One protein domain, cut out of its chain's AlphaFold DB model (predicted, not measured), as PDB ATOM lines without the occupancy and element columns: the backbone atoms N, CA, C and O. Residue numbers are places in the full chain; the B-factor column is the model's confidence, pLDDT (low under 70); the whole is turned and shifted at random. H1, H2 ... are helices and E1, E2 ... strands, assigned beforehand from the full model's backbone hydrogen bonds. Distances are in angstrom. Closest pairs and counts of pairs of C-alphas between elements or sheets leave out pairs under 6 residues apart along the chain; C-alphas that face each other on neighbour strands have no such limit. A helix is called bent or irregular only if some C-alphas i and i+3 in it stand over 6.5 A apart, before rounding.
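AT A GLANCE: This is residues 21 to 157 of the 157 residues of the protein "EndoU domain-containing protein" of Defluviicoccus vanus (UniProt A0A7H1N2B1). Two small three-stranded sheets stand next to each other and meet where the last residues of E3 and E6 come close; H2 crosses one face of the sheet E4 E5 E6, while the sheet E1 E2 E3 is long, strongly twisted and bent along E1. H1 is a short helix near E6, and long links without named elements make much of the rest. The printed part has 137 residues, under half of them in named elements, in the order H1 E1 E2 E3 H2 E4 E5 E6; the class is mixed. Each sheet is antiparallel and a meander, each strand the antiparallel neighbour of the one before. The whole is compact, with a radius of gyration of the C-alphas of 14.0 A and spans of 40 by 34 by 29 A.

IN THESE COORDINATES: H1, residues 29 to 34, begins at C-alpha 29 (-120.233, 11.097, 14.743). E1, residues 57 to 67, is 24.0 A long and bends by 65 degrees at residue 64; E2, 70 to 77, is 21.1 A and E3, 82 to 87, 15.1 A. H2, residues 94 to 106, is 18.3 A. E4 is 117 to 120, E5 140 to 145, and E6, 151 to 156, ends at C-alpha 156 (-122.279, -0.446, 23.695).

HOW THE PARTS SIT: In the hairpin E1 and E2, N 61 and O 74 are 2.8 A apart; in E2 and E3, N 75 and O 83 are 2.8 A apart. The closest C-alphas of E3 and E6, Thr 86 and Pro 156, are 6.1 A apart. In the hairpin E4 and E5, N 143 and O 117 are within hydrogen-bond range at 2.9 A; in the hairpin E5 and E6, N 142 and O 155 are within hydrogen-bond range at 2.9 A. H2 is on this sheet at a height of 9.1 A, across the strands, at 73 degrees to E4 on the local plane; its Ala 104 and Gly 119 of E4 have C-alphas 4.0 A apart. H1 only grazes it with residues 29 to 32. Every O i to N i+4 pair in H1 and H2 is within hydrogen-bond range.

THE WHOLE: The C-alphas farthest apart, Gly 40 and Gly 126, are 40.4 A apart. The printed part has no cut; the links H1 to E1 and E4 to E5 are long. Mean pLDDT of the printed part is 96.3, and no printed residue is under 70.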
ATOM      1  N   SER A  21    -124.481  13.920  12.662       95.00
ATOM      2  CA  SER A  21    -125.363  13.249  11.695       95.00
ATOM      3  C   SER A  21    -126.555  14.137  11.327       95.00
ATOM      4  O   SER A  21    -126.911  15.049  12.072       95.00
ATOM      5  N   ASP A  22    -127.207  13.816  10.208       93.75
ATOM      6  CA  ASP A  22    -128.437  14.489   9.763       93.75
ATOM      7  C   ASP A  22    -129.713  13.907  10.412       93.75
ATOM      8  O   ASP A  22    -130.831  14.301  10.080       93.75
ATOM      9  N   THR A  23    -129.564  12.958  11.344       95.44
ATOM     10  CA  THR A  23    -130.679  12.373  12.105       95.44
ATOM     11  C   THR A  23    -131.295  13.395  13.067       95.44
ATOM     12  O   THR A  23    -130.693  14.421  13.390       95.44
ATOM     13  N   LYS A  24    -132.503  13.119  13.574       95.81
ATOM     14  CA  LYS A  24    -133.188  13.961  14.572       95.81
ATOM     15  C   LYS A  24    -133.672  13.112  15.754       95.81
ATOM     16  O   LYS A  24    -134.767  12.568  15.668       95.81
ATOM     17  N   PRO A  25    -132.896  12.989  16.845       96.75
ATOM     18  CA  PRO A  25    -131.777  13.852  17.231       96.75
ATOM     19  C   PRO A  25    -130.495  13.611  16.423       96.75
ATOM     20  O   PRO A  25    -130.215  12.491  15.996       96.75
ATOM     21  N   ALA A  26    -129.702  14.671  16.245       97.94
ATOM     22  CA  ALA A  26    -128.384  14.579  15.620       97.94
ATOM     23  C   ALA A  26    -127.385  13.906  16.573       97.94
ATOM     24  O   ALA A  26    -127.446  14.108  17.789       97.94
ATOM     25  N   ILE A  27    -126.454  13.135  16.018       98.31
ATOM     26  CA  ILE A  27    -125.471  12.317  16.737       98.31
ATOM     27  C   ILE A  27    -124.073  12.865  16.465       98.31
ATOM     28  O   ILE A  27    -123.727  13.138  15.315       98.31
ATOM     29  N   ASN A  28    -123.254  13.005  17.506       97.31
ATOM     30  CA  ASN A  28    -121.849  13.389  17.380       97.31
ATOM     31  C   ASN A  28    -121.024  12.220  16.808       97.31
ATOM     32  O   ASN A  28    -120.430  11.424  17.538       97.31
ATOM     33  N   ARG A  29    -120.990  12.117  15.478       96.00
ATOM     34  CA  ARG A  29    -120.233  11.097  14.743       96.00
ATOM     35  C   ARG A  29    -118.734  11.214  15.001       96.00
ATOM     36  O   ARG A  29    -118.052  10.199  15.108       96.00
ATOM     37  N   ARG A  30    -118.209  12.430  15.178       95.19
ATOM     38  CA  ARG A  30    -116.777  12.622  15.450       95.19
ATOM     39  C   ARG A  30    -116.360  11.965  16.768       95.19
ATOM     40  O   ARG A  30    -115.345  11.278  16.806       95.19
ATOM     41  N   HIS A  31    -117.170  12.098  17.812       97.12
ATOM     42  CA  HIS A  31    -116.914  11.434  19.090       97.12
ATOM     43  C   HIS A  31    -116.917   9.906  18.966       97.12
ATOM     44  O   HIS A  31    -116.063   9.240  19.542       97.12
ATOM     45  N   VAL A  32    -117.869   9.346  18.217       98.12
ATOM     46  CA  VAL A  32    -118.027   7.890  18.088       98.12
ATOM     47  C   VAL A  32    -116.930   7.277  17.211       98.12
ATOM     48  O   VAL A  32    -116.323   6.288  17.614       98.12
ATOM     49  N   PHE A  33    -116.635   7.865  16.048       98.00
ATOM     50  CA  PHE A  33    -115.795   7.231  15.018       98.00
ATOM     51  C   PHE A  33    -114.378   7.799  14.902       98.00
ATOM     52  O   PHE A  33    -113.479   7.105  14.440       98.00
ATOM     53  N   CYS A  34    -114.170   9.062  15.278       97.00
ATOM     54  CA  CYS A  34    -112.928   9.776  14.976       97.00
ATOM     55  C   CYS A  34    -112.048  10.047  16.185       97.00
ATOM     56  O   CYS A  34    -110.899  10.449  16.017       97.00
ATOM     57  N   GLY A  35    -112.569   9.895  17.396       95.81
ATOM     58  CA  GLY A  35    -111.926  10.477  18.557       95.81
ATOM     59  C   GLY A  35    -112.288  11.955  18.718       95.81
ATOM     60  O   GLY A  35    -112.391  12.712  17.749       95.81
ATOM     61  N   GLU A  36    -112.428  12.402  19.962       94.25
ATOM     62  CA  GLU A  36    -112.625  13.818  20.275       94.25
ATOM     63  C   GLU A  36    -111.682  14.265  21.398       94.25
ATOM     64  O   GLU A  36    -111.643  13.663  22.472       94.25
ATOM     65  N   ILE A  37    -110.949  15.354  21.158       93.19
ATOM     66  CA  ILE A  37    -110.250  16.128  22.187       93.19
ATOM     67  C   ILE A  37    -110.931  17.490  22.242       93.19
ATOM     68  O   ILE A  37    -110.981  18.205  21.245       93.19
ATOM     69  N   ASN A  38    -111.441  17.858  23.413       90.31
ATOM     70  CA  ASN A  38    -112.112  19.134  23.618       90.31
ATOM     71  C   ASN A  38    -111.642  19.774  24.931       90.31
ATOM     72  O   ASN A  38    -111.612  19.108  25.969       90.31
ATOM     73  N   HIS A  39    -111.246  21.050  24.877       91.62
ATOM     74  CA  HIS A  39    -110.582  21.777  25.970       91.62
ATOM     75  C   HIS A  39    -109.431  20.971  26.607       91.62
ATOM     76  O   HIS A  39    -109.362  20.807  27.825       91.62
ATOM     77  N   GLY A  40    -108.574  20.374  25.767       91.25
ATOM     78  CA  GLY A  40    -107.436  19.548  26.197       91.25
ATOM     79  C   GLY A  40    -107.805  18.188  26.807       91.25
ATOM     80  O   GLY A  40    -106.914  17.447  27.215       91.25
ATOM     81  N   ARG A  41    -109.093  17.828  26.868       93.50
ATOM     82  CA  ARG A  41    -109.571  16.560  27.437       93.50
ATOM     83  C   ARG A  41    -110.069  15.622  26.350       93.50
ATOM     84  O   ARG A  41    -110.983  15.976  25.605       93.50
ATOM     85  N   SER A  42    -109.535  14.410  26.330       94.12
ATOM     86  CA  SER A  42    -109.999  13.330  25.468       94.12
ATOM     87  C   SER A  42    -111.376  12.850  25.920       94.12
ATOM     88  O   SER A  42    -111.646  12.704  27.119       94.12
ATOM     89  N   LYS A  43    -112.292  12.658  24.974       91.81
ATOM     90  CA  LYS A  43    -113.706  12.399  25.257       91.81
ATOM     91  C   LYS A  43    -114.066  10.950  24.992       91.81
ATOM     92  O   LYS A  43    -114.272  10.251  25.983       91.81
ATOM     93  N   GLY A  44    -114.031  10.510  23.740       90.69
ATOM     94  CA  GLY A  44    -114.317   9.126  23.376       90.69
ATOM     95  C   GLY A  44    -113.889   8.788  21.957       90.69
ATOM     96  O   GLY A  44    -113.477   9.674  21.212       90.69
ATOM     97  N   LEU A  45    -113.938   7.490  21.680       98.00
ATOM     98  CA  LEU A  45    -113.803   6.766  20.416       98.00
ATOM     99  C   LEU A  45    -114.423   5.399  20.720       98.00
ATOM    100  O   LEU A  45    -114.027   4.781  21.709       98.00
ATOM    101  N   HIS A  46    -115.389   4.963  19.919       98.38
ATOM    102  CA  HIS A  46    -116.214   3.783  20.200       98.38
ATOM    103  C   HIS A  46    -116.425   2.891  18.971       98.38
ATOM    104  O   HIS A  46    -117.177   1.929  19.032       98.38
ATOM    105  N   SER A  47    -115.775   3.189  17.849       98.12
ATOM    106  CA  SER A  47    -115.796   2.369  16.638       98.12
ATOM    107  C   SER A  47    -114.462   2.503  15.907       98.12
ATOM    108  O   SER A  47    -113.880   3.588  15.871       98.12
ATOM    109  N   MET A  48    -113.988   1.406  15.314       97.44
ATOM    110  CA  MET A  48    -112.727   1.371  14.568       97.44
ATOM    111  C   MET A  48    -112.847   1.880  13.124       97.44
ATOM    112  O   MET A  48    -111.822   2.174  12.509       97.44
ATOM    113  N   GLN A  49    -114.068   2.046  12.594       95.94
ATOM    114  CA  GLN A  49    -114.337   2.266  11.162       95.94
ATOM    115  C   GLN A  49    -113.536   3.410  10.525       95.94
ATOM    116  O   GLN A  49    -113.117   3.297   9.378       95.94
ATOM    117  N   LEU A  50    -113.299   4.507  11.255       96.12
ATOM    118  CA  LEU A  50    -112.602   5.690  10.724       96.12
ATOM    119  C   LEU A  50    -111.283   6.001  11.430       96.12
ATOM    120  O   LEU A  50    -110.705   7.069  11.205       96.12
ATOM    121  N   LEU A  51    -110.768   5.065  12.237       95.19
ATOM    122  CA  LEU A  51    -109.543   5.268  13.007       95.19
ATOM    123  C   LEU A  51    -108.363   5.679  12.115       95.19
ATOM    124  O   LEU A  51    -107.610   6.575  12.485       95.19
ATOM    125  N   ALA A  52    -108.245   5.088  10.922       95.19
ATOM    126  CA  ALA A  52    -107.163   5.367   9.976       95.19
ATOM    127  C   ALA A  52    -107.084   6.840   9.528       95.19
ATOM    128  O   ALA A  52    -106.021   7.304   9.131       95.19
ATOM    129  N   THR A  53    -108.194   7.582   9.603       95.44
ATOM    130  CA  THR A  53    -108.247   9.009   9.235       95.44
ATOM    131  C   THR A  53    -108.249   9.938  10.451       95.44
ATOM    132  O   THR A  53    -108.281  11.161  10.296       95.44
ATOM    133  N   SER A  54    -108.222   9.395  11.674       96.12
ATOM    134  CA  SER A  54    -108.227  10.193  12.898       96.12
ATOM    135  C   SER A  54    -106.926  10.975  13.070       96.12
ATOM    136  O   SER A  54    -105.841  10.407  13.125       96.12
ATOM    137  N   ALA A  55    -107.044  12.288  13.267       94.88
ATOM    138  CA  ALA A  55    -105.914  13.154  13.604       94.88
ATOM    139  C   ALA A  55    -105.637  13.252  15.121       94.88
ATOM    140  O   ALA A  55    -104.696  13.926  15.537       94.88
ATOM    141  N   VAL A  56    -106.487  12.656  15.969       96.31
ATOM    142  CA  VAL A  56    -106.446  12.851  17.436       96.31
ATOM    143  C   VAL A  56    -106.243  11.563  18.226       96.31
ATOM    144  O   VAL A  56    -105.911  11.623  19.410       96.31
ATOM    145  N   VAL A  57    -106.413  10.406  17.588       97.69
ATOM    146  CA  VAL A  57    -106.130   9.100  18.180       97.69
ATOM    147  C   VAL A  57    -104.780   8.625  17.665       97.69
ATOM    148  O   VAL A  57    -104.575   8.509  16.465       97.69
ATOM    149  N   SER A  58    -103.853   8.348  18.577       97.50
ATOM    150  CA  SER A  58    -102.543   7.803  18.226       97.50
ATOM    151  C   SER A  58    -102.597   6.299  17.986       97.50
ATOM    152  O   SER A  58    -101.927   5.810  17.085       97.50
ATOM    153  N   ARG A  59    -103.338   5.559  18.823       97.00
ATOM    154  CA  ARG A  59    -103.543   4.106  18.698       97.00
ATOM    155  C   ARG A  59    -104.618   3.598  19.657       97.00
ATOM    156  O   ARG A  59    -104.959   4.270  20.632       97.00
ATOM    157  N   VAL A  60    -105.085   2.382  19.399       97.56
ATOM    158  CA  VAL A  60    -105.949   1.600  20.290       97.56
ATOM    159  C   VAL A  60    -105.161   0.373  20.751       97.56
ATOM    160  O   VAL A  60    -104.555  -0.320  19.939       97.56
ATOM    161  N   GLU A  61    -105.111   0.139  22.059       95.81
ATOM    162  CA  GLU A  61    -104.321  -0.917  22.696       95.81
ATOM    163  C   GLU A  61    -105.207  -1.852  23.522       95.81
ATOM    164  O   GLU A  61    -106.233  -1.439  24.063       95.81
ATOM    165  N   ALA A  62    -104.723  -3.082  23.718       88.62
ATOM    166  CA  ALA A  62    -105.258  -4.039  24.684       88.62
ATOM    167  C   ALA A  62    -106.783  -4.269  24.575       88.62
ATOM    168  O   ALA A  62    -107.483  -4.054  25.569       88.62
ATOM    169  N   PRO A  63    -107.302  -4.714  23.411       90.62
ATOM    170  CA  PRO A  63    -108.686  -5.164  23.314       90.62
ATOM    171  C   PRO A  63    -108.929  -6.329  24.282       90.62
ATOM    172  O   PRO A  63    -108.108  -7.241  24.399       90.62
ATOM    173  N   ARG A  64    -110.030  -6.267  25.034       90.25
ATOM    174  CA  ARG A  64    -110.387  -7.226  26.086       90.25
ATOM    175  C   ARG A  64    -111.892  -7.396  26.197       90.25
ATOM    176  O   ARG A  64    -112.650  -6.459  25.949       90.25
ATOM    177  N   GLY A  65    -112.284  -8.564  26.705       85.81
ATOM    178  CA  GLY A  65    -113.671  -8.849  27.055       85.81
ATOM    179  C   GLY A  65    -114.587  -8.855  25.839       85.81
ATOM    180  O   GLY A  65    -115.705  -8.371  25.955       85.81
ATOM    181  N   ASP A  66    -114.092  -9.356  24.699       88.62
ATOM    182  CA  ASP A  66    -114.923  -9.568  23.517       88.62
ATOM    183  C   ASP A  66    -116.092 -10.480  23.887       88.62
ATOM    184  O   ASP A  66    -115.923 -11.644  24.266       88.62
ATOM    185  N   ARG A  67    -117.281  -9.900  23.814       91.31
ATOM    186  CA  ARG A  67    -118.548 -10.580  23.955       91.31
ATOM    187  C   ARG A  67    -119.350 -10.272  22.705       91.31
ATOM    188  O   ARG A  67    -119.977  -9.223  22.600       91.31
ATOM    189  N   GLN A  68    -119.321 -11.217  21.769       93.75
ATOM    190  CA  GLN A  68    -120.087 -11.155  20.521       93.75
ATOM    191  C   GLN A  68    -119.718  -9.928  19.668       93.75
ATOM    192  O   GLN A  68    -120.580  -9.278  19.081       93.75
ATOM    193  N   GLY A  69    -118.425  -9.600  19.599       94.38
ATOM    194  CA  GLY A  69    -117.888  -8.475  18.835       94.38
ATOM    195  C   GLY A  69    -117.893  -7.146  19.590       94.38
ATOM    196  O   GLY A  69    -117.307  -6.183  19.110       94.38
ATOM    197  N   ILE A  70    -118.513  -7.072  20.769       97.81
ATOM    198  CA  ILE A  70    -118.430  -5.905  21.651       97.81
ATOM    199  C   ILE A  70    -117.259  -6.114  22.594       97.81
ATOM    200  O   ILE A  70    -117.200  -7.115  23.303       97.81
ATOM    201  N   TYR A  71    -116.335  -5.165  22.636       97.69
ATOM    202  CA  TYR A  71    -115.141  -5.280  23.464       97.69
ATOM    203  C   TYR A  71    -114.755  -3.939  24.076       97.69
ATOM    204  O   TYR A  71    -115.236  -2.878  23.681       97.69
ATOM    205  N   THR A  72    -113.851  -3.978  25.048       97.88
ATOM    206  CA  THR A  72    -113.233  -2.772  25.606       97.88
ATOM    207  C   THR A  72    -111.786  -2.657  25.162       97.88
ATOM    208  O   THR A  72    -111.101  -3.665  25.014       97.88
ATOM    209  N   ALA A  73    -111.296  -1.437  24.962       97.69
ATOM    210  CA  ALA A  73    -109.889  -1.187  24.667       97.69
ATOM    211  C   ALA A  73    -109.426   0.155  25.240       97.69
ATOM    212  O   ALA A  73    -110.233   1.035  25.562       97.69
ATOM    213  N   ILE A  74    -108.108   0.318  25.363       97.81
ATOM    214  CA  ILE A  74    -107.501   1.587  25.757       97.81
ATOM    215  C   ILE A  74    -107.214   2.422  24.514       97.81
ATOM    216  O   ILE A  74    -106.388   2.063  23.680       97.81
ATOM    217  N   VAL A  75    -107.848   3.583  24.428       98.25
ATOM    218  CA  VAL A  75    -107.597   4.588  23.398       98.25
ATOM    219  C   VAL A  75    -106.512   5.532  23.891       98.25
ATOM    220  O   VAL A  75    -106.656   6.167  24.940       98.25
ATOM    221  N   VAL A  76    -105.428   5.629  23.127       98.06
ATOM    222  CA  VAL A  76    -104.324   6.556  23.376       98.06
ATOM    223  C   VAL A  76    -104.460   7.732  22.417       98.06
ATOM    224  O   VAL A  76    -104.442   7.555  21.200       98.06
ATOM    225  N   PHE A  77    -104.599   8.932  22.968       98.19
ATOM    226  CA  PHE A  77    -104.777  10.167  22.209       98.19
ATOM    227  C   PHE A  77    -103.446  10.890  21.987       98.19
ATOM    228  O   PHE A  77    -102.494  10.712  22.747       98.19
ATOM    229  N   THR A  78    -103.398  11.765  20.981       97.69
ATOM    230  CA  THR A  78    -102.189  12.531  20.619       97.69
ATOM    231  C   THR A  78    -101.725  13.501  21.707       97.69
ATOM    232  O   THR A  78    -100.554  13.862  21.748       97.69
ATOM    233  N   ASN A  79    -102.605  13.874  22.642       96.69
ATOM    234  CA  ASN A  79    -102.265  14.646  23.844       96.69
ATOM    235  C   ASN A  79    -101.718  13.783  25.005       96.69
ATOM    236  O   ASN A  79    -101.627  14.268  26.132       96.69
ATOM    237  N   GLY A  80    -101.432  12.498  24.770       96.69
ATOM    238  CA  GLY A  80    -100.910  11.554  25.761       96.69
ATOM    239  C   GLY A  80    -101.954  10.956  26.709       96.69
ATOM    240  O   GLY A  80    -101.636  10.034  27.462       96.69
ATOM    241  N   GLN A  81    -103.206  11.427  26.685       97.56
ATOM    242  CA  GLN A  81    -104.254  10.878  27.546       97.56
ATOM    243  C   GLN A  81    -104.675   9.481  27.088       97.56
ATOM    244  O   GLN A  81    -104.750   9.181  25.895       97.56
ATOM    245  N   ARG A  82    -104.998   8.638  28.071       96.94
ATOM    246  CA  ARG A  82    -105.468   7.265  27.884       96.94
ATOM    247  C   ARG A  82    -106.896   7.153  28.402       96.94
ATOM    248  O   ARG A  82    -107.195   7.674  29.477       96.94
ATOM    249  N   LYS A  83    -107.768   6.467  27.666       95.75
ATOM    250  CA  LYS A  83    -109.141   6.187  28.102       95.75
ATOM    251  C   LYS A  83    -109.561   4.766  27.788       95.75
ATOM    252  O   LYS A  83    -109.272   4.274  26.709       95.75
ATOM    253  N   LEU A  84    -110.283   4.152  28.719       95.69
ATOM    254  CA  LEU A  84    -111.036   2.937  28.449       95.69
ATOM    255  C   LEU A  84    -112.303   3.302  27.664       95.69
ATOM    256  O   LEU A  84    -113.052   4.183  28.090       95.69
ATOM    257  N   SER A  85    -112.519   2.622  26.547       97.12
ATOM    258  CA  SER A  85    -113.715   2.731  25.710       97.12
ATOM    259  C   SER A  85    -114.298   1.347  25.464       97.12
ATOM    260  O   SER A  85    -113.540   0.400  25.257       97.12
ATOM    261  N   THR A  86    -115.625   1.252  25.409       97.88
ATOM    262  CA  THR A  86    -116.330   0.110  24.808       97.88
ATOM    263  C   THR A  86    -116.549   0.377  23.322       97.88
ATOM    264  O   THR A  86    -116.861   1.512  22.945       97.88
ATOM    265  N   PHE A  87    -116.360  -0.643  22.492       98.62
ATOM    266  CA  PHE A  87    -116.391  -0.564  21.040       98.62
ATOM    267  C   PHE A  87    -117.577  -1.319  20.459       98.62
ATOM    268  O   PHE A  87    -117.873  -2.442  20.866       98.62
ATOM    269  N   PHE A  88    -118.229  -0.680  19.487       98.62
ATOM    270  CA  PHE A  88    -119.144  -1.334  18.562       98.62
ATOM    271  C   PHE A  88    -118.415  -2.445  17.791       98.62
ATOM    272  O   PHE A  88    -117.223  -2.281  17.519       98.62
ATOM    273  N   PRO A  89    -119.120  -3.515  17.379       98.19
ATOM    274  CA  PRO A  89    -118.533  -4.556  16.548       98.19
ATOM    275  C   PRO A  89    -117.869  -4.010  15.286       98.19
ATOM    276  O   PRO A  89    -118.448  -3.204  14.556       98.19
ATOM    277  N   ASP A  90    -116.664  -4.501  14.996       97.19
ATOM    278  CA  ASP A  90    -115.854  -4.035  13.862       97.19
ATOM    279  C   ASP A  90    -116.485  -4.345  12.497       97.19
ATOM    280  O   ASP A  90    -116.128  -3.729  11.496       97.19
ATOM    281  N   HIS A  91    -117.450  -5.264  12.440       96.19
ATOM    282  CA  HIS A  91    -118.198  -5.556  11.219       96.19
ATOM    283  C   HIS A  91    -119.286  -4.512  10.909       96.19
ATOM    284  O   HIS A  91    -119.819  -4.510   9.802       96.19
ATOM    285  N   CYS A  92    -119.638  -3.639  11.860       98.06
ATOM    286  CA  CYS A  92    -120.667  -2.626  11.660       98.06
ATOM    287  C   CYS A  92    -120.116  -1.388  10.946       98.06
ATOM    288  O   CYS A  92    -119.135  -0.788  11.389       98.06
ATOM    289  N   THR A  93    -120.806  -0.934   9.898       97.81
ATOM    290  CA  THR A  93    -120.452   0.303   9.186       97.81
ATOM    291  C   THR A  93    -120.803   1.559   9.990       97.81
ATOM    292  O   THR A  93    -121.559   1.521  10.967       97.81
ATOM    293  N   VAL A  94    -120.297   2.714   9.546       97.31
ATOM    294  CA  VAL A  94    -120.656   4.027  10.109       97.31
ATOM    295  C   VAL A  94    -122.171   4.246  10.093       97.31
ATOM    296  O   VAL A  94    -122.739   4.745  11.068       97.31
ATOM    297  N   GLU A  95    -122.832   3.876   9.000       97.12
ATOM    298  CA  GLU A  95    -124.274   4.019   8.810       97.12
ATOM    299  C   GLU A  95    -125.037   3.117   9.774       97.12
ATOM    300  O   GLU A  95    -125.928   3.606  10.463       97.12
ATOM    301  N   GLN A  96    -124.648   1.842   9.888       98.50
ATOM    302  CA  GLN A  96    -125.280   0.890  10.805       98.50
ATOM    303  C   GLN A  96    -125.155   1.341  12.260       98.50
ATOM    304  O   GLN A  96    -126.145   1.364  12.989       98.50
ATOM    305  N   VAL A  97    -123.961   1.766  12.680       98.69
ATOM    306  CA  VAL A  97    -123.744   2.295  14.034       98.69
ATOM    307  C   VAL A  97    -124.562   3.571  14.258       98.69
ATOM    308  O   VAL A  97    -125.225   3.706  15.283       98.69
ATOM    309  N   THR A  98    -124.572   4.502  13.297       98.44
ATOM    310  CA  THR A  98    -125.348   5.753  13.409       98.44
ATOM    311  C   THR A  98    -126.847   5.470  13.512       98.44
ATOM    312  O   THR A  98    -127.525   6.060  14.354       98.44
ATOM    313  N   GLN A  99    -127.358   4.548  12.697       98.50
ATOM    314  CA  GLN A  99    -128.758   4.139  12.700       98.50
ATOM    315  C   GLN A  99    -129.142   3.443  14.012       98.50
ATOM    316  O   GLN A  99    -130.199   3.730  14.571       98.50
ATOM    317  N   SER A 100    -128.266   2.596  14.551       98.69
ATOM    318  CA  SER A 100    -128.475   1.944  15.844       98.69
ATOM    319  C   SER A 100    -128.484   2.920  17.015       98.69
ATOM    320  O   SER A 100    -129.354   2.829  17.877       98.69
ATOM    321  N   ILE A 101    -127.578   3.901  17.034       98.81
ATOM    322  CA  ILE A 101    -127.585   4.963  18.052       98.81
ATOM    323  C   ILE A 101    -128.865   5.798  17.945       98.81
ATOM    324  O   ILE A 101    -129.468   6.150  18.961       98.81
ATOM    325  N   TYR A 102    -129.291   6.120  16.722       98.62
ATOM    326  CA  TYR A 102    -130.534   6.846  16.491       98.62
ATOM    327  C   TYR A 102    -131.741   6.069  17.028       98.62
ATOM    328  O   TYR A 102    -132.571   6.643  17.732       98.62
ATOM    329  N   HIS A 103    -131.812   4.768  16.747       98.62
ATOM    330  CA  HIS A 103    -132.887   3.902  17.219       98.62
ATOM    331  C   HIS A 103    -132.908   3.789  18.742       98.62
ATOM    332  O   HIS A 103    -133.923   4.144  19.338       98.62
ATOM    333  N   ALA A 104    -131.769   3.466  19.366       98.31
ATOM    334  CA  ALA A 104    -131.614   3.465  20.821       98.31
ATOM    335  C   ALA A 104    -132.039   4.803  21.445       98.31
ATOM    336  O   ALA A 104    -132.602   4.853  22.532       98.31
ATOM    337  N   GLY A 105    -131.782   5.906  20.739       97.69
ATOM    338  CA  GLY A 105    -132.130   7.257  21.151       97.69
ATOM    339  C   GLY A 105    -133.598   7.641  20.996       97.69
ATOM    340  O   GLY A 105    -133.993   8.652  21.578       97.69
ATOM    341  N   THR A 106    -134.393   6.907  20.218       97.38
ATOM    342  CA  THR A 106    -135.759   7.307  19.826       97.38
ATOM    343  C   THR A 106    -136.828   6.262  20.126       97.38
ATOM    344  O   THR A 106    -138.005   6.607  20.086       97.38
ATOM    345  N   HIS A 107    -136.441   5.031  20.463       94.31
ATOM    346  CA  HIS A 107    -137.351   3.920  20.728       94.31
ATOM    347  C   HIS A 107    -137.041   3.342  22.112       94.31
ATOM    348  O   HIS A 107    -135.982   2.756  22.319       94.31
ATOM    349  N   ASP A 108    -137.945   3.588  23.063       84.56
ATOM    350  CA  ASP A 108    -137.920   3.043  24.430       84.56
ATOM    351  C   ASP A 108    -136.630   3.306  25.227       84.56
ATOM    352  O   ASP A 108    -136.226   2.526  26.089       84.56
ATOM    353  N   ALA A 109    -135.997   4.454  24.975       92.69
ATOM    354  CA  ALA A 109    -134.855   4.913  25.751       92.69
ATOM    355  C   ALA A 109    -135.232   5.145  27.222       92.69
ATOM    356  O   ALA A 109    -136.065   6.004  27.523       92.69
ATOM    357  N   VAL A 110    -134.541   4.475  28.143       95.94
ATOM    358  CA  VAL A 110    -134.735   4.659  29.590       95.94
ATOM    359  C   VAL A 110    -133.503   5.293  30.241       95.94
ATOM    360  O   VAL A 110    -132.386   5.123  29.745       95.94
ATOM    361  N   PRO A 111    -133.652   6.058  31.339       97.19
ATOM    362  CA  PRO A 111    -132.506   6.552  32.097       97.19
ATOM    363  C   PRO A 111    -131.646   5.398  32.627       97.19
ATOM    364  O   PRO A 111    -132.164   4.437  33.191       97.19
ATOM    365  N   HIS A 112    -130.326   5.509  32.490       95.81
ATOM    366  CA  HIS A 112    -129.397   4.526  33.043       95.81
ATOM    367  C   HIS A 112    -128.992   4.918  34.480       95.81
ATOM    368  O   HIS A 112    -128.611   6.075  34.684       95.81
ATOM    369  N   PRO A 113    -128.955   3.987  35.462       91.00
ATOM    370  CA  PRO A 113    -128.723   4.305  36.879       91.00
ATOM    371  C   PRO A 113    -127.460   5.124  37.171       91.00
ATOM    372  O   PRO A 113    -127.454   5.969  38.058       91.00
ATOM    373  N   ALA A 114    -126.380   4.887  36.424       93.19
ATOM    374  CA  ALA A 114    -125.130   5.619  36.622       93.19
ATOM    375  C   ALA A 114    -125.090   7.000  35.932       93.19
ATOM    376  O   ALA A 114    -124.574   7.943  36.517       93.19
ATOM    377  N   TRP A 115    -125.553   7.118  34.683       95.31
ATOM    378  CA  TRP A 115    -125.612   8.366  33.899       95.31
ATOM    379  C   TRP A 115    -126.160   8.093  32.493       95.31
ATOM    380  O   TRP A 115    -125.869   7.043  31.914       95.31
ATOM    381  N   GLY A 116    -126.827   9.084  31.906       96.81
ATOM    382  CA  GLY A 116    -127.296   9.025  30.523       96.81
ATOM    383  C   GLY A 116    -128.533   8.151  30.359       96.81
ATOM    384  O   GLY A 116    -129.337   8.009  31.278       96.81
ATOM    385  N   PHE A 117    -128.675   7.593  29.167       98.19
ATOM    386  CA  PHE A 117    -129.801   6.764  28.761       98.19
ATOM    387  C   PHE A 117    -129.288   5.473  28.139       98.19
ATOM    388  O   PHE A 117    -128.133   5.402  27.715       98.19
ATOM    389  N   ILE A 118    -130.159   4.479  28.075       98.25
ATOM    390  CA  ILE A 118    -129.909   3.200  27.429       98.25
ATOM    391  C   ILE A 118    -131.084   2.848  26.519       98.25
ATOM    392  O   ILE A 118    -132.228   3.168  26.838       98.25
ATOM    393  N   GLY A 119    -130.790   2.226  25.384       98.12
ATOM    394  CA  GLY A 119    -131.780   1.722  24.436       98.12
ATOM    395  C   GLY A 119    -131.170   0.636  23.555       98.12
ATOM    396  O   GLY A 119    -129.949   0.488  23.510       98.12
ATOM    397  N   LEU A 120    -132.004  -0.141  22.869       98.38
ATOM    398  CA  LEU A 120    -131.528  -1.236  22.023       98.38
ATOM    399  C   LEU A 120    -130.944  -0.727  20.703       98.38
ATOM    400  O   LEU A 120    -131.399   0.268  20.143       98.38
ATOM    401  N   SER A 121    -129.945  -1.438  20.180       98.50
ATOM    402  CA  SER A 121    -129.291  -1.120  18.909       98.50
ATOM    403  C   SER A 121    -130.181  -1.361  17.688       98.50
ATOM    404  O   SER A 121    -129.886  -0.843  16.613       98.50
ATOM    405  N   ALA A 122    -131.252  -2.140  17.827       98.38
ATOM    406  CA  ALA A 122    -132.138  -2.542  16.744       98.38
ATOM    407  C   ALA A 122    -133.509  -2.976  17.293       98.38
ATOM    408  O   ALA A 122    -133.585  -3.403  18.448       98.38
ATOM    409  N   PRO A 123    -134.571  -2.949  16.464       97.69
ATOM    410  CA  PRO A 123    -135.905  -3.374  16.888       97.69
ATOM    411  C   PRO A 123    -136.000  -4.889  17.114       97.69
ATOM    412  O   PRO A 123    -136.732  -5.342  17.989       97.69
ATOM    413  N   THR A 124    -135.277  -5.682  16.319       97.75
ATOM    414  CA  THR A 124    -135.298  -7.149  16.360       97.75
ATOM    415  C   THR A 124    -133.953  -7.728  15.924       97.75
ATOM    416  O   THR A 124    -133.124  -7.042  15.324       97.75
ATOM    417  N   ALA A 125    -133.742  -9.018  16.198       97.75
ATOM    418  CA  ALA A 125    -132.615  -9.765  15.648       97.75
ATOM    419  C   ALA A 125    -132.660  -9.796  14.110       97.75
ATOM    420  O   ALA A 125    -133.739  -9.842  13.514       97.75
ATOM    421  N   GLY A 126    -131.487  -9.740  13.481       97.12
ATOM    422  CA  GLY A 126    -131.314  -9.739  12.025       97.12
ATOM    423  C   GLY A 126    -131.863  -8.504  11.301       97.12
ATOM    424  O   GLY A 126    -131.976  -8.530  10.076       97.12
ATOM    425  N   ALA A 127    -132.234  -7.433  12.015       97.38
ATOM    426  CA  ALA A 127    -132.788  -6.234  11.395       97.38
ATOM    427  C   ALA A 127    -131.768  -5.584  10.427       97.38
ATOM    428  O   ALA A 127    -130.695  -5.153  10.864       97.38
ATOM    429  N   PRO A 128    -132.078  -5.475   9.121       96.12
ATOM    430  CA  PRO A 128    -131.140  -4.946   8.138       96.12
ATOM    431  C   PRO A 128    -130.878  -3.456   8.371       96.12
ATOM    432  O   PRO A 128    -131.778  -2.696   8.724       96.12
ATOM    433  N   GLY A 129    -129.635  -3.026   8.141       96.75
ATOM    434  CA  GLY A 129    -129.227  -1.626   8.304       96.75
ATOM    435  C   GLY A 129    -128.945  -1.193   9.746       96.75
ATOM    436  O   GLY A 129    -128.596  -0.037   9.961       96.75
ATOM    437  N   PHE A 130    -129.036  -2.104  10.718       98.56
ATOM    438  CA  PHE A 130    -128.623  -1.873  12.101       98.56
ATOM    439  C   PHE A 130    -127.300  -2.576  12.408       98.56
ATOM    440  O   PHE A 130    -126.930  -3.552  11.757       98.56
ATOM    441  N   CYS A 131    -126.588  -2.063  13.406       98.50
ATOM    442  CA  CYS A 131    -125.463  -2.745  14.020       98.50
ATOM    443  C   CYS A 131    -125.971  -3.757  15.055       98.50
ATOM    444  O   CYS A 131    -126.695  -3.403  15.994       98.50
ATOM    445  N   LEU A 132    -125.581  -5.014  14.875       98.44
ATOM    446  CA  LEU A 132    -125.970  -6.150  15.706       98.44
ATOM    447  C   LEU A 132    -124.717  -6.801  16.293       98.44
ATOM    448  O   LEU A 132    -123.604  -6.528  15.849       98.44
ATOM    449  N   ASP A 133    -124.892  -7.636  17.311       97.62
ATOM    450  CA  ASP A 133    -123.801  -8.465  17.819       97.62
ATOM    451  C   ASP A 133    -123.398  -9.545  16.783       97.62
ATOM    452  O   ASP A 133    -124.029  -9.716  15.732       97.62
ATOM    453  N   ALA A 134    -122.331 -10.295  17.066       95.88
ATOM    454  CA  ALA A 134    -121.862 -11.379  16.198       95.88
ATOM    455  C   ALA A 134    -122.916 -12.483  15.953       95.88
ATOM    456  O   ALA A 134    -122.853 -13.161  14.929       95.88
ATOM    457  N   ASP A 135    -123.905 -12.617  16.841       96.88
ATOM    458  CA  ASP A 135    -125.018 -13.565  16.738       96.88
ATOM    459  C   ASP A 135    -126.265 -12.937  16.076       96.88
ATOM    460  O   ASP A 135    -127.353 -13.516  16.113       96.88
ATOM    461  N   GLN A 136    -126.131 -11.751  15.467       97.44
ATOM    462  CA  GLN A 136    -127.216 -10.996  14.827       97.44
ATOM    463  C   GLN A 136    -128.332 -10.558  15.790       97.44
ATOM    464  O   GLN A 136    -129.480 -10.378  15.377       97.44
ATOM    465  N   ARG A 137    -128.028 -10.344  17.071       98.12
ATOM    466  CA  ARG A 137    -128.990  -9.854  18.068       98.12
ATOM    467  C   ARG A 137    -128.800  -8.364  18.363       98.12
ATOM    468  O   ARG A 137    -127.681  -7.852  18.265       98.12
ATOM    469  N   PRO A 138    -129.876  -7.657  18.756       98.06
ATOM    470  CA  PRO A 138    -129.752  -6.320  19.315       98.06
ATOM    471  C   PRO A 138    -128.962  -6.368  20.624       98.06
ATOM    472  O   PRO A 138    -129.097  -7.308  21.407       98.06
ATOM    473  N   PHE A 139    -128.198  -5.318  20.886       98.19
ATOM    474  CA  PHE A 139    -127.505  -5.110  22.153       98.19
ATOM    475  C   PHE A 139    -127.835  -3.726  22.701       98.19
ATOM    476  O   PHE A 139    -128.363  -2.862  21.997       98.19
ATOM    477  N   GLU A 140    -127.540  -3.503  23.973       98.00
ATOM    478  CA  GLU A 140    -127.800  -2.220  24.606       98.00
ATOM    479  C   GLU A 140    -126.751  -1.177  24.206       98.00
ATOM    480  O   GLU A 140    -125.544  -1.409  24.274       98.00
ATOM    481  N   ILE A 141    -127.216   0.009  23.831       98.62
ATOM    482  CA  ILE A 141    -126.393   1.188  23.597       98.62
ATOM    483  C   ILE A 141    -126.673   2.178  24.709       98.62
ATOM    484  O   ILE A 141    -127.802   2.641  24.886       98.62
ATOM    485  N   ARG A 142    -125.615   2.570  25.411       98.44
ATOM    486  CA  ARG A 142    -125.652   3.678  26.350       98.44
ATOM    487  C   ARG A 142    -125.250   4.969  25.659       98.44
ATOM    488  O   ARG A 142    -124.292   5.003  24.891       98.44
ATOM    489  N   PHE A 143    -125.957   6.057  25.947       98.56
ATOM    490  CA  PHE A 143    -125.711   7.343  25.302       98.56
ATOM    491  C   PHE A 143    -126.013   8.549  26.196       98.56
ATOM    492  O   PHE A 143    -126.793   8.496  27.149       98.56
ATOM    493  N   GLY A 144    -125.373   9.674  25.875       97.75
ATOM    494  CA  GLY A 144    -125.560  10.956  26.555       97.75
ATOM    495  C   GLY A 144    -126.205  11.992  25.643       97.75
ATOM    496  O   GLY A 144    -125.744  12.194  24.520       97.75
ATOM    497  N   ARG A 145    -127.230  12.693  26.138       97.25
ATOM    498  CA  ARG A 145    -127.870  13.812  25.432       97.25
ATOM    499  C   ARG A 145    -127.327  15.163  25.903       97.25
ATOM    500  O   ARG A 145    -127.021  15.345  27.080       97.25
ATOM    501  N   LEU A 146    -127.228  16.114  24.981       96.56
ATOM    502  CA  LEU A 146    -127.070  17.534  25.286       96.56
ATOM    503  C   LEU A 146    -128.412  18.134  25.725       96.56
ATOM    504  O   LEU A 146    -129.473  17.551  25.505       96.56
ATOM    505  N   LYS A 147    -128.367  19.343  26.299       95.81
ATOM    506  CA  LYS A 147    -129.574  20.091  26.698       95.81
ATOM    507  C   LYS A 147    -130.533  20.357  25.532       95.81
ATOM    508  O   LYS A 147    -131.728  20.477  25.755       95.81
ATOM    509  N   ASP A 148    -130.011  20.433  24.309       95.56
ATOM    510  CA  ASP A 148    -130.787  20.634  23.078       95.56
ATOM    511  C   ASP A 148    -131.298  19.321  22.448       95.56
ATOM    512  O   ASP A 148    -131.823  19.325  21.337       95.56
ATOM    513  N   GLY A 149    -131.136  18.189  23.140       95.75
ATOM    514  CA  GLY A 149    -131.633  16.882  22.717       95.75
ATOM    515  C   GLY A 149    -130.703  16.101  21.786       95.75
ATOM    516  O   GLY A 149    -130.932  14.907  21.589       95.75
ATOM    517  N   ARG A 150    -129.631  16.705  21.252       98.12
ATOM    518  CA  ARG A 150    -128.643  15.977  20.433       98.12
ATOM    519  C   ARG A 150    -127.925  14.901  21.245       98.12
ATOM    520  O   ARG A 150    -127.668  15.083  22.432       98.12
ATOM    521  N   ILE A 151    -127.538  13.804  20.600       98.38
ATOM    522  CA  ILE A 151    -126.761  12.724  21.218       98.38
ATOM    523  C   ILE A 151    -125.271  13.053  21.088       98.38
ATOM    524  O   ILE A 151    -124.711  13.044  19.994       98.38
ATOM    525  N   ASN A 152    -124.618  13.362  22.208       97.38
ATOM    526  CA  ASN A 152    -123.216  13.785  22.229       97.38
ATOM    527  C   ASN A 152    -122.215  12.624  22.190       97.38
ATOM    528  O   ASN A 152    -121.069  12.806  21.799       97.38
ATOM    529  N   THR A 153    -122.616  11.461  22.687       97.44
ATOM    530  CA  THR A 153    -121.791  10.253  22.740       97.44
ATOM    531  C   THR A 153    -122.702   9.044  22.850       97.44
ATOM    532  O   THR A 153    -123.793   9.158  23.417       97.44
ATOM    533  N   ALA A 154    -122.255   7.913  22.318       98.38
ATOM    534  CA  ALA A 154    -122.926   6.632  22.431       98.38
ATOM    535  C   ALA A 154    -121.913   5.493  22.267       98.38
ATOM    536  O   ALA A 154    -120.955   5.626  21.501       98.38
ATOM    537  N   PHE A 155    -122.127   4.400  22.990       98.44
ATOM    538  CA  PHE A 155    -121.277   3.212  22.988       98.44
ATOM    539  C   PHE A 155    -122.075   1.986  23.460       98.44
ATOM    540  O   PHE A 155    -123.096   2.167  24.129       98.44
ATOM    541  N   PRO A 156    -121.652   0.752  23.133       98.00
ATOM    542  CA  PRO A 156    -122.279  -0.446  23.695       98.00
ATOM    543  C   PRO A 156    -122.170  -0.462  25.225       98.00
ATOM    544  O   PRO A 156    -121.104  -0.142  25.753       98.00
ATOM    545  N   ASN A 157    -123.267  -0.774  25.918       94.38
ATOM    546  CA  ASN A 157    -123.354  -0.719  27.383       94.38
ATOM    547  C   ASN A 157    -122.525  -1.805  28.083       94.38
ATOM    548  O   ASN A 157    -122.515  -2.956  27.594       94.38
TER     549      ASN A 157